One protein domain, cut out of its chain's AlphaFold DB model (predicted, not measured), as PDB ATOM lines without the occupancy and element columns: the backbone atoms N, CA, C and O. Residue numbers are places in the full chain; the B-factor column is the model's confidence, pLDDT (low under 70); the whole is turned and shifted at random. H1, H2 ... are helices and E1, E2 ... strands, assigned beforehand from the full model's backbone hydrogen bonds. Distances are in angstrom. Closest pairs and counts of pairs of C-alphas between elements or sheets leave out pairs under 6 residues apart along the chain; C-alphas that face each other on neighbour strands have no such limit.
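What this domain is: This is residues 2 to 53 of the 110 residues of an uncharacterized protein of Bifidobacterium adolescentis (UniProt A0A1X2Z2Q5). A two-stranded antiparallel hairpin, E1 and E2, reaches out like an arm from a small body of two short helices, H1 and H2, which meet near its base at a steep angle. The tip of the hairpin, residues 27 to 32, sticks out at one end of the long axis; residues 2 to 9, with no named element, trail off toward the other end, and residues 46 to 53 fold back from H2 toward the first residues of H1. The printed part has 52 residues with two named helices and two named strands, in the order H1, E1, E2, H2, and its class is mixed, helices and strands. It is loose, with a radius of gyration of the C-alphas of 13.0 A, and the C-alphas span 46 by 20 by 16 A, the hairpin and the first stretch making the length.

How they stand to each other: The sheet is the hairpin of E1, residues 23 to 27, and E2, residues 32 to 36, antiparallel with 158 degrees between their directions. The C-alphas of Ser 23 and Val 36 face each other at 4.2 A, and those of Asp 27 and His 32 at 4.8 A. N 24 and O 35 are within hydrogen-bond range at 2.8 A, as are N 33 and O 26 at 3.1 A. H1, residues 10 to 19, has 3 pairs of C-alphas within 8 A of E2, the closest being those of Arg 18 and Val 36, 6.3 A apart. Between H1 and E1 the closest C-alphas are those of Ala 17 and Ser 23, 6.9 A apart. H2, residues 38 to 45, touches H1, with the C-alphas of Ala 17 and Tyr 41 the closest at 5.7 A. H1 and H2 run the same way at a steep tilt of 69 degrees, only just short of about perpendicular. E1 and H2 are apart, but only just, at 8.5 A. In H1 and H2 every O i to N i+4 pair is within hydrogen-bond range.

Where its parts are: E1 runs 13.2 A from C-alpha 23 at (-15.578, 17.566, 21.309), and E2 runs 13.3 A. H1 begins with C-alpha 10 at (-14.972, 9.835, 33.399) and is 14.1 A long. H2 is 10.8 A long and ends with C-alpha 45 at (-3.514, 7.652, 23.486).

The domain as a whole: The two C-alphas farthest apart, those of Ser 2 and Gly 29, are 46.4 A from each other. The printed part has no cut, and the links H1 to E1, E1 to E2 and E2 to H2 are tight. The mean pLDDT of the printed part is 70.3; residues 2 to 11, residue 31 and residues 46 to 53 are under 70.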
ATOM      1  N   SER A   2      -3.669  -4.943  38.087       32.66
ATOM      2  CA  SER A   2      -4.537  -4.694  39.252       32.66
ATOM      3  C   SER A   2      -5.348  -3.406  39.045       32.66
ATOM      4  O   SER A   2      -4.766  -2.361  38.729       32.66
ATOM      5  N   ARG A   3      -6.681  -3.501  39.153       41.81
ATOM      6  CA  ARG A   3      -7.646  -2.413  38.913       41.81
ATOM      7  C   ARG A   3      -7.813  -1.586  40.188       41.81
ATOM      8  O   ARG A   3      -8.839  -1.577  40.849       41.81
ATOM      9  N   THR A   4      -6.753  -0.875  40.549       37.03
ATOM     10  CA  THR A   4      -6.775  -0.007  41.733       37.03
ATOM     11  C   THR A   4      -7.644   1.233  41.514       37.03
ATOM     12  O   THR A   4      -7.784   1.718  40.395       37.03
ATOM     13  N   PHE A   5      -8.123   1.809  42.623       37.38
ATOM     14  CA  PHE A   5      -8.760   3.126  42.848       37.38
ATOM     15  C   PHE A   5      -8.234   4.355  42.060       37.38
ATOM     16  O   PHE A   5      -8.702   5.482  42.235       37.38
ATOM     17  N   LYS A   6      -7.214   4.155  41.231       37.09
ATOM     18  CA  LYS A   6      -6.491   5.122  40.412       37.09
ATOM     19  C   LYS A   6      -7.154   5.383  39.060       37.09
ATOM     20  O   LYS A   6      -6.678   6.257  38.334       37.09
ATOM     21  N   ASP A   7      -8.237   4.683  38.718       49.16
ATOM     22  CA  ASP A   7      -8.969   4.966  37.484       49.16
ATOM     23  C   ASP A   7      -9.608   6.353  37.565       49.16
ATOM     24  O   ASP A   7     -10.453   6.632  38.422       49.16
ATOM     25  N   ARG A   8      -9.139   7.259  36.698       54.44
ATOM     26  CA  ARG A   8      -9.553   8.667  36.645       54.44
ATOM     27  C   ARG A   8     -11.073   8.766  36.433       54.44
ATOM     28  O   ARG A   8     -11.633   7.967  35.694       54.44
ATOM     29  N   PRO A   9     -11.768   9.728  37.073       60.31
ATOM     30  CA  PRO A   9     -13.170  10.006  36.766       60.31
ATOM     31  C   PRO A   9     -13.417  10.177  35.275       60.31
ATOM     32  O   PRO A   9     -12.651  10.879  34.624       60.31
ATOM     33  N   TYR A  10     -14.524   9.611  34.776       66.12
ATOM     34  CA  TYR A  10     -14.972   9.835  33.399       66.12
ATOM     35  C   TYR A  10     -15.007  11.328  33.068       66.12
ATOM     36  O   TYR A  10     -14.476  11.721  32.044       66.12
ATOM     37  N   ALA A  11     -15.498  12.162  33.994       64.38
ATOM     38  CA  ALA A  11     -15.510  13.618  33.852       64.38
ATOM     39  C   ALA A  11     -14.112  14.228  33.623       64.38
ATOM     40  O   ALA A  11     -13.975  15.133  32.815       64.38
ATOM     41  N   LEU A  12     -13.055  13.708  34.265       70.38
ATOM     42  CA  LEU A  12     -11.691  14.188  33.997       70.38
ATOM     43  C   LEU A  12     -11.201  13.763  32.612       70.38
ATOM     44  O   LEU A  12     -10.480  14.509  31.963       70.38
ATOM     45  N   ILE A  13     -11.576  12.566  32.159       74.12
ATOM     46  CA  ILE A  13     -11.225  12.089  30.816       74.12
ATOM     47  C   ILE A  13     -12.011  12.881  29.759       74.12
ATOM     48  O   ILE A  13     -11.465  13.210  28.712       74.12
ATOM     49  N   GLU A  14     -13.265  13.223  30.048       75.69
ATOM     50  CA  GLU A  14     -14.134  14.067  29.230       75.69
ATOM     51  C   GLU A  14     -13.580  15.495  29.121       75.69
ATOM     52  O   GLU A  14     -13.457  16.019  28.017       75.69
ATOM     53  N   ASP A  15     -13.136  16.094  30.228       78.81
ATOM     54  CA  ASP A  15     -12.486  17.408  30.224       78.81
ATOM     55  C   ASP A  15     -11.153  17.392  29.459       78.81
ATOM     56  O   ASP A  15     -10.878  18.296  28.666       78.81
ATOM     57  N   GLU A  16     -10.331  16.351  29.636       81.56
ATOM     58  CA  GLU A  16      -9.094  16.179  28.865       81.56
ATOM     59  C   GLU A  16      -9.383  16.033  27.366       81.56
ATOM     60  O   GLU A  16      -8.753  16.713  26.551       81.56
ATOM     61  N   ALA A  17     -10.347  15.189  26.996       84.81
ATOM     62  CA  ALA A  17     -10.771  14.993  25.614       84.81
ATOM     63  C   ALA A  17     -11.261  16.314  24.999       84.81
ATOM     64  O   ALA A  17     -10.796  16.696  23.921       84.81
ATOM     65  N   ARG A  18     -12.108  17.062  25.719       86.69
ATOM     66  CA  ARG A  18     -12.583  18.393  25.313       86.69
ATOM     67  C   ARG A  18     -11.418  19.357  25.090       86.69
ATOM     68  O   ARG A  18     -11.316  19.960  24.027       86.69
ATOM     69  N   SER A  19     -10.487  19.447  26.044       86.69
ATOM     70  CA  SER A  19      -9.319  20.340  25.949       86.69
ATOM     71  C   SER A  19      -8.398  20.025  24.763       86.69
ATOM     72  O   SER A  19      -7.680  20.897  24.279       86.69
ATOM     73  N   ARG A  20      -8.430  18.779  24.277       88.06
ATOM     74  CA  ARG A  20      -7.634  18.296  23.144       88.06
ATOM     75  C   ARG A  20      -8.396  18.301  21.818       88.06
ATOM     76  O   ARG A  20      -7.880  17.779  20.834       88.06
ATOM     77  N   GLY A  21      -9.594  18.886  21.779       90.25
ATOM     78  CA  GLY A  21     -10.382  19.036  20.555       90.25
ATOM     79  C   GLY A  21     -11.163  17.788  20.145       90.25
ATOM     80  O   GLY A  21     -11.581  17.687  18.998       90.25
ATOM     81  N   PHE A  22     -11.379  16.841  21.062       87.06
ATOM     82  CA  PHE A  22     -12.250  15.680  20.844       87.06
ATOM     83  C   PHE A  22     -13.704  15.976  21.239       87.06
ATOM     84  O   PHE A  22     -14.411  15.074  21.675       87.06
ATOM     85  N   SER A  23     -14.166  17.223  21.129       89.81
ATOM     86  CA  SER A  23     -15.578  17.566  21.309       89.81
ATOM     87  C   SER A  23     -16.194  18.115  20.028       89.81
ATOM     88  O   SER A  23     -15.525  18.727  19.194       89.81
ATOM     89  N   HIS A  24     -17.484  17.848  19.860       84.19
ATOM     90  CA  HIS A  24     -18.288  18.314  18.747       84.19
ATOM     91  C   HIS A  24     -19.574  18.935  19.275       84.19
ATOM     92  O   HIS A  24     -20.232  18.384  20.159       84.19
ATOM     93  N   THR A  25     -19.946  20.083  18.723       86.62
ATOM     94  CA  THR A  25     -21.222  20.722  19.032       86.62
ATOM     95  C   THR A  25     -22.237  20.301  17.987       86.62
ATOM     96  O   THR A  25     -22.058  20.575  16.803       86.62
ATOM     97  N   TYR A  26     -23.305  19.650  18.434       81.38
ATOM     98  CA  TYR A  26     -24.452  19.346  17.594       81.38
ATOM     99  C   TYR A  26     -25.507  20.430  17.773       81.38
ATOM    100  O   TYR A  26     -25.879  20.778  18.897       81.38
ATOM    101  N   ASP A  27     -25.994  20.937  16.646       84.19
ATOM    102  CA  ASP A  27     -27.085  21.899  16.575       84.19
ATOM    103  C   ASP A  27     -28.225  21.281  15.754       84.19
ATOM    104  O   ASP A  27     -28.068  20.992  14.566       84.19
ATOM    105  N   CYS A  28     -29.367  21.022  16.401       76.81
ATOM    106  CA  CYS A  28     -30.600  20.599  15.730       76.81
ATOM    107  C   CYS A  28     -31.707  21.664  15.836       76.81
ATOM    108  O   CYS A  28     -32.893  21.385  16.043       76.81
ATOM    109  N   GLY A  29     -31.317  22.932  15.700       82.25
ATOM    110  CA  GLY A  29     -32.206  24.085  15.674       82.25
ATOM    111  C   GLY A  29     -32.659  24.492  17.072       82.25
ATOM    112  O   GLY A  29     -32.296  25.556  17.562       82.25
ATOM    113  N   ARG A  30     -33.472  23.661  17.742       75.62
ATOM    114  CA  ARG A  30     -33.972  23.972  19.097       75.62
ATOM    115  C   ARG A  30     -33.112  23.383  20.214       75.62
ATOM    116  O   ARG A  30     -33.192  23.858  21.344       75.62
ATOM    117  N   PHE A  31     -32.291  22.382  19.908       66.25
ATOM    118  CA  PHE A  31     -31.391  21.753  20.868       66.25
ATOM    119  C   PHE A  31     -29.947  21.942  20.430       66.25
ATOM    120  O   PHE A  31     -29.597  21.671  19.285       66.25
ATOM    121  N   HIS A  32     -29.137  22.383  21.385       74.94
ATOM    122  CA  HIS A  32     -27.696  22.488  21.254       74.94
ATOM    123  C   HIS A  32     -27.098  21.620  22.350       74.94
ATOM    124  O   HIS A  32     -27.410  21.818  23.527       74.94
ATOM    125  N   TRP A  33     -26.267  20.655  21.980       78.12
ATOM    126  CA  TRP A  33     -25.517  19.880  22.959       78.12
ATOM    127  C   TRP A  33     -24.091  19.653  22.483       78.12
ATOM    128  O   TRP A  33     -23.807  19.520  21.293       78.12
ATOM    129  N   GLU A  34     -23.180  19.624  23.447       80.94
ATOM    130  CA  GLU A  34     -21.813  19.194  23.216       80.94
ATOM    131  C   GLU A  34     -21.739  17.677  23.411       80.94
ATOM    132  O   GLU A  34     -22.213  17.133  24.410       80.94
ATOM    133  N   TYR A  35     -21.134  16.996  22.448       80.25
ATOM    134  CA  TYR A  35     -20.755  15.598  22.543       80.25
ATOM    135  C   TYR A  35     -19.233  15.502  22.601       80.25
ATOM    136  O   TYR A  35     -18.540  16.117  21.794       80.25
ATOM    137  N   VAL A  36     -18.704  14.727  23.544       80.50
ATOM    138  CA  VAL A  36     -17.261  14.533  23.703       80.50
ATOM    139  C   VAL A  36     -16.903  13.102  23.306       80.50
ATOM    140  O   VAL A  36     -17.375  12.141  23.910       80.50
ATOM    141  N   GLU A  37     -16.038  12.953  22.304       81.75
ATOM    142  CA  GLU A  37     -15.564  11.679  21.752       81.75
ATOM    143  C   GLU A  37     -14.497  11.029  22.662       81.75
ATOM    144  O   GLU A  37     -13.342  10.828  22.272       81.75
ATOM    145  N   VAL A  38     -14.880  10.671  23.893       76.38
ATOM    146  CA  VAL A  38     -13.984  10.067  24.901       76.38
ATOM    147  C   VAL A  38     -13.316   8.788  24.390       76.38
ATOM    148  O   VAL A  38     -12.123   8.590  24.618       76.38
ATOM    149  N   ALA A  39     -14.044   7.949  23.647       72.06
ATOM    150  CA  ALA A  39     -13.497   6.723  23.064       72.06
ATOM    151  C   ALA A  39     -12.364   7.013  22.078       72.06
ATOM    152  O   ALA A  39     -11.271   6.459  22.193       72.06
ATOM    153  N   LYS A  40     -12.582   7.940  21.145       74.69
ATOM    154  CA  LYS A  40     -11.570   8.321  20.158       74.69
ATOM    155  C   LYS A  40     -10.362   8.983  20.815       74.69
ATOM    156  O   LYS A  40      -9.232   8.683  20.431       74.69
ATOM    157  N   TYR A  41     -10.580   9.814  21.839       80.31
ATOM    158  CA  TYR A  41      -9.489  10.348  22.652       80.31
ATOM    159  C   TYR A  41      -8.684   9.212  23.292       80.31
ATOM    160  O   TYR A  41      -7.471   9.141  23.106       80.31
ATOM    161  N   ALA A  42      -9.342   8.279  23.971       73.31
ATOM    162  CA  ALA A  42      -8.683   7.164  24.633       73.31
ATOM    163  C   ALA A  42      -7.875   6.300  23.641       73.31
ATOM    164  O   ALA A  42      -6.702   6.005  23.895       73.31
ATOM    165  N   TYR A  43      -8.460   5.957  22.485       71.75
ATOM    166  CA  TYR A  43      -7.795   5.179  21.431       71.75
ATOM    167  C   TYR A  43      -6.630   5.932  20.777       71.75
ATOM    168  O   TYR A  43      -5.647   5.311  20.375       71.75
ATOM    169  N   SER A  44      -6.687   7.269  20.716       76.69
ATOM    170  CA  SER A  44      -5.554   8.089  20.259       76.69
ATOM    171  C   SER A  44      -4.350   8.010  21.201       76.69
ATOM    172  O   SER A  44      -3.216   8.203  20.768       76.69
ATOM    173  N   GLN A  45      -4.580   7.737  22.490       72.62
ATOM    174  CA  GLN A  45      -3.514   7.652  23.486       72.62
ATOM    175  C   GLN A  45      -2.936   6.235  23.590       72.62
ATOM    176  O   GLN A  45      -1.734   6.088  23.815       72.62
ATOM    177  N   LYS A  46      -3.767   5.186  23.469       66.31
ATOM    178  CA  LYS A  46      -3.349   3.778  23.607       66.31
ATOM    179  C   LYS A  46      -4.216   2.833  22.769       66.31
ATOM    180  O   LYS A  46      -5.398   3.065  22.578       66.31
ATOM    181  N   ARG A  47      -3.637   1.699  22.352       51.06
ATOM    182  CA  ARG A  47      -4.280   0.694  21.478       51.06
ATOM    183  C   ARG A  47      -5.426  -0.100  22.137       51.06
ATOM    184  O   ARG A  47      -6.240  -0.661  21.419       51.06
ATOM    185  N   ASN A  48      -5.472  -0.165  23.469       57.09
ATOM    186  CA  ASN A  48      -6.561  -0.790  24.232       57.09
ATOM    187  C   ASN A  48      -6.749  -0.050  25.573       57.09
ATOM    188  O   ASN A  48      -6.178  -0.458  26.591       57.09
ATOM    189  N   PRO A  49      -7.390   1.127  25.558       59.91
ATOM    190  CA  PRO A  49      -7.533   1.959  26.739       59.91
ATOM    191  C   PRO A  49      -8.738   1.512  27.574       59.91
ATOM    192  O   PRO A  49      -9.831   1.321  27.056       59.91
ATOM    193  N   HIS A  50      -8.553   1.421  28.887       58.84
ATOM    194  CA  HIS A  50      -9.678   1.290  29.805       58.84
ATOM    195  C   HIS A  50     -10.451   2.615  29.865       58.84
ATOM    196  O   HIS A  50      -9.862   3.654  30.182       58.84
ATOM    197  N   ILE A  51     -11.752   2.578  29.573       60.50
ATOM    198  CA  ILE A  51     -12.645   3.736  29.666       60.50
ATOM    199  C   ILE A  51     -13.662   3.463  30.787       60.50
ATOM    200  O   ILE A  51     -14.411   2.481  30.719       60.50
ATOM    201  N   PRO A  52     -13.707   4.299  31.839       57.41
ATOM    202  CA  PRO A  52     -14.745   4.209  32.860       57.41
ATOM    203  C   PRO A  52     -16.134   4.409  32.236       57.41
ATOM    204  O   PRO A  52     -16.274   5.173  31.290       57.41
ATOM    205  N   ALA A  53     -17.188   3.790  32.765       56.69
ATOM    206  CA  ALA A  53     -18.547   4.087  32.302       56.69
ATOM    207  C   ALA A  53     -18.965   5.543  32.626       56.69
ATOM    208  O   ALA A  53     -18.541   6.120  33.637       56.69
TER     209      ALA A  53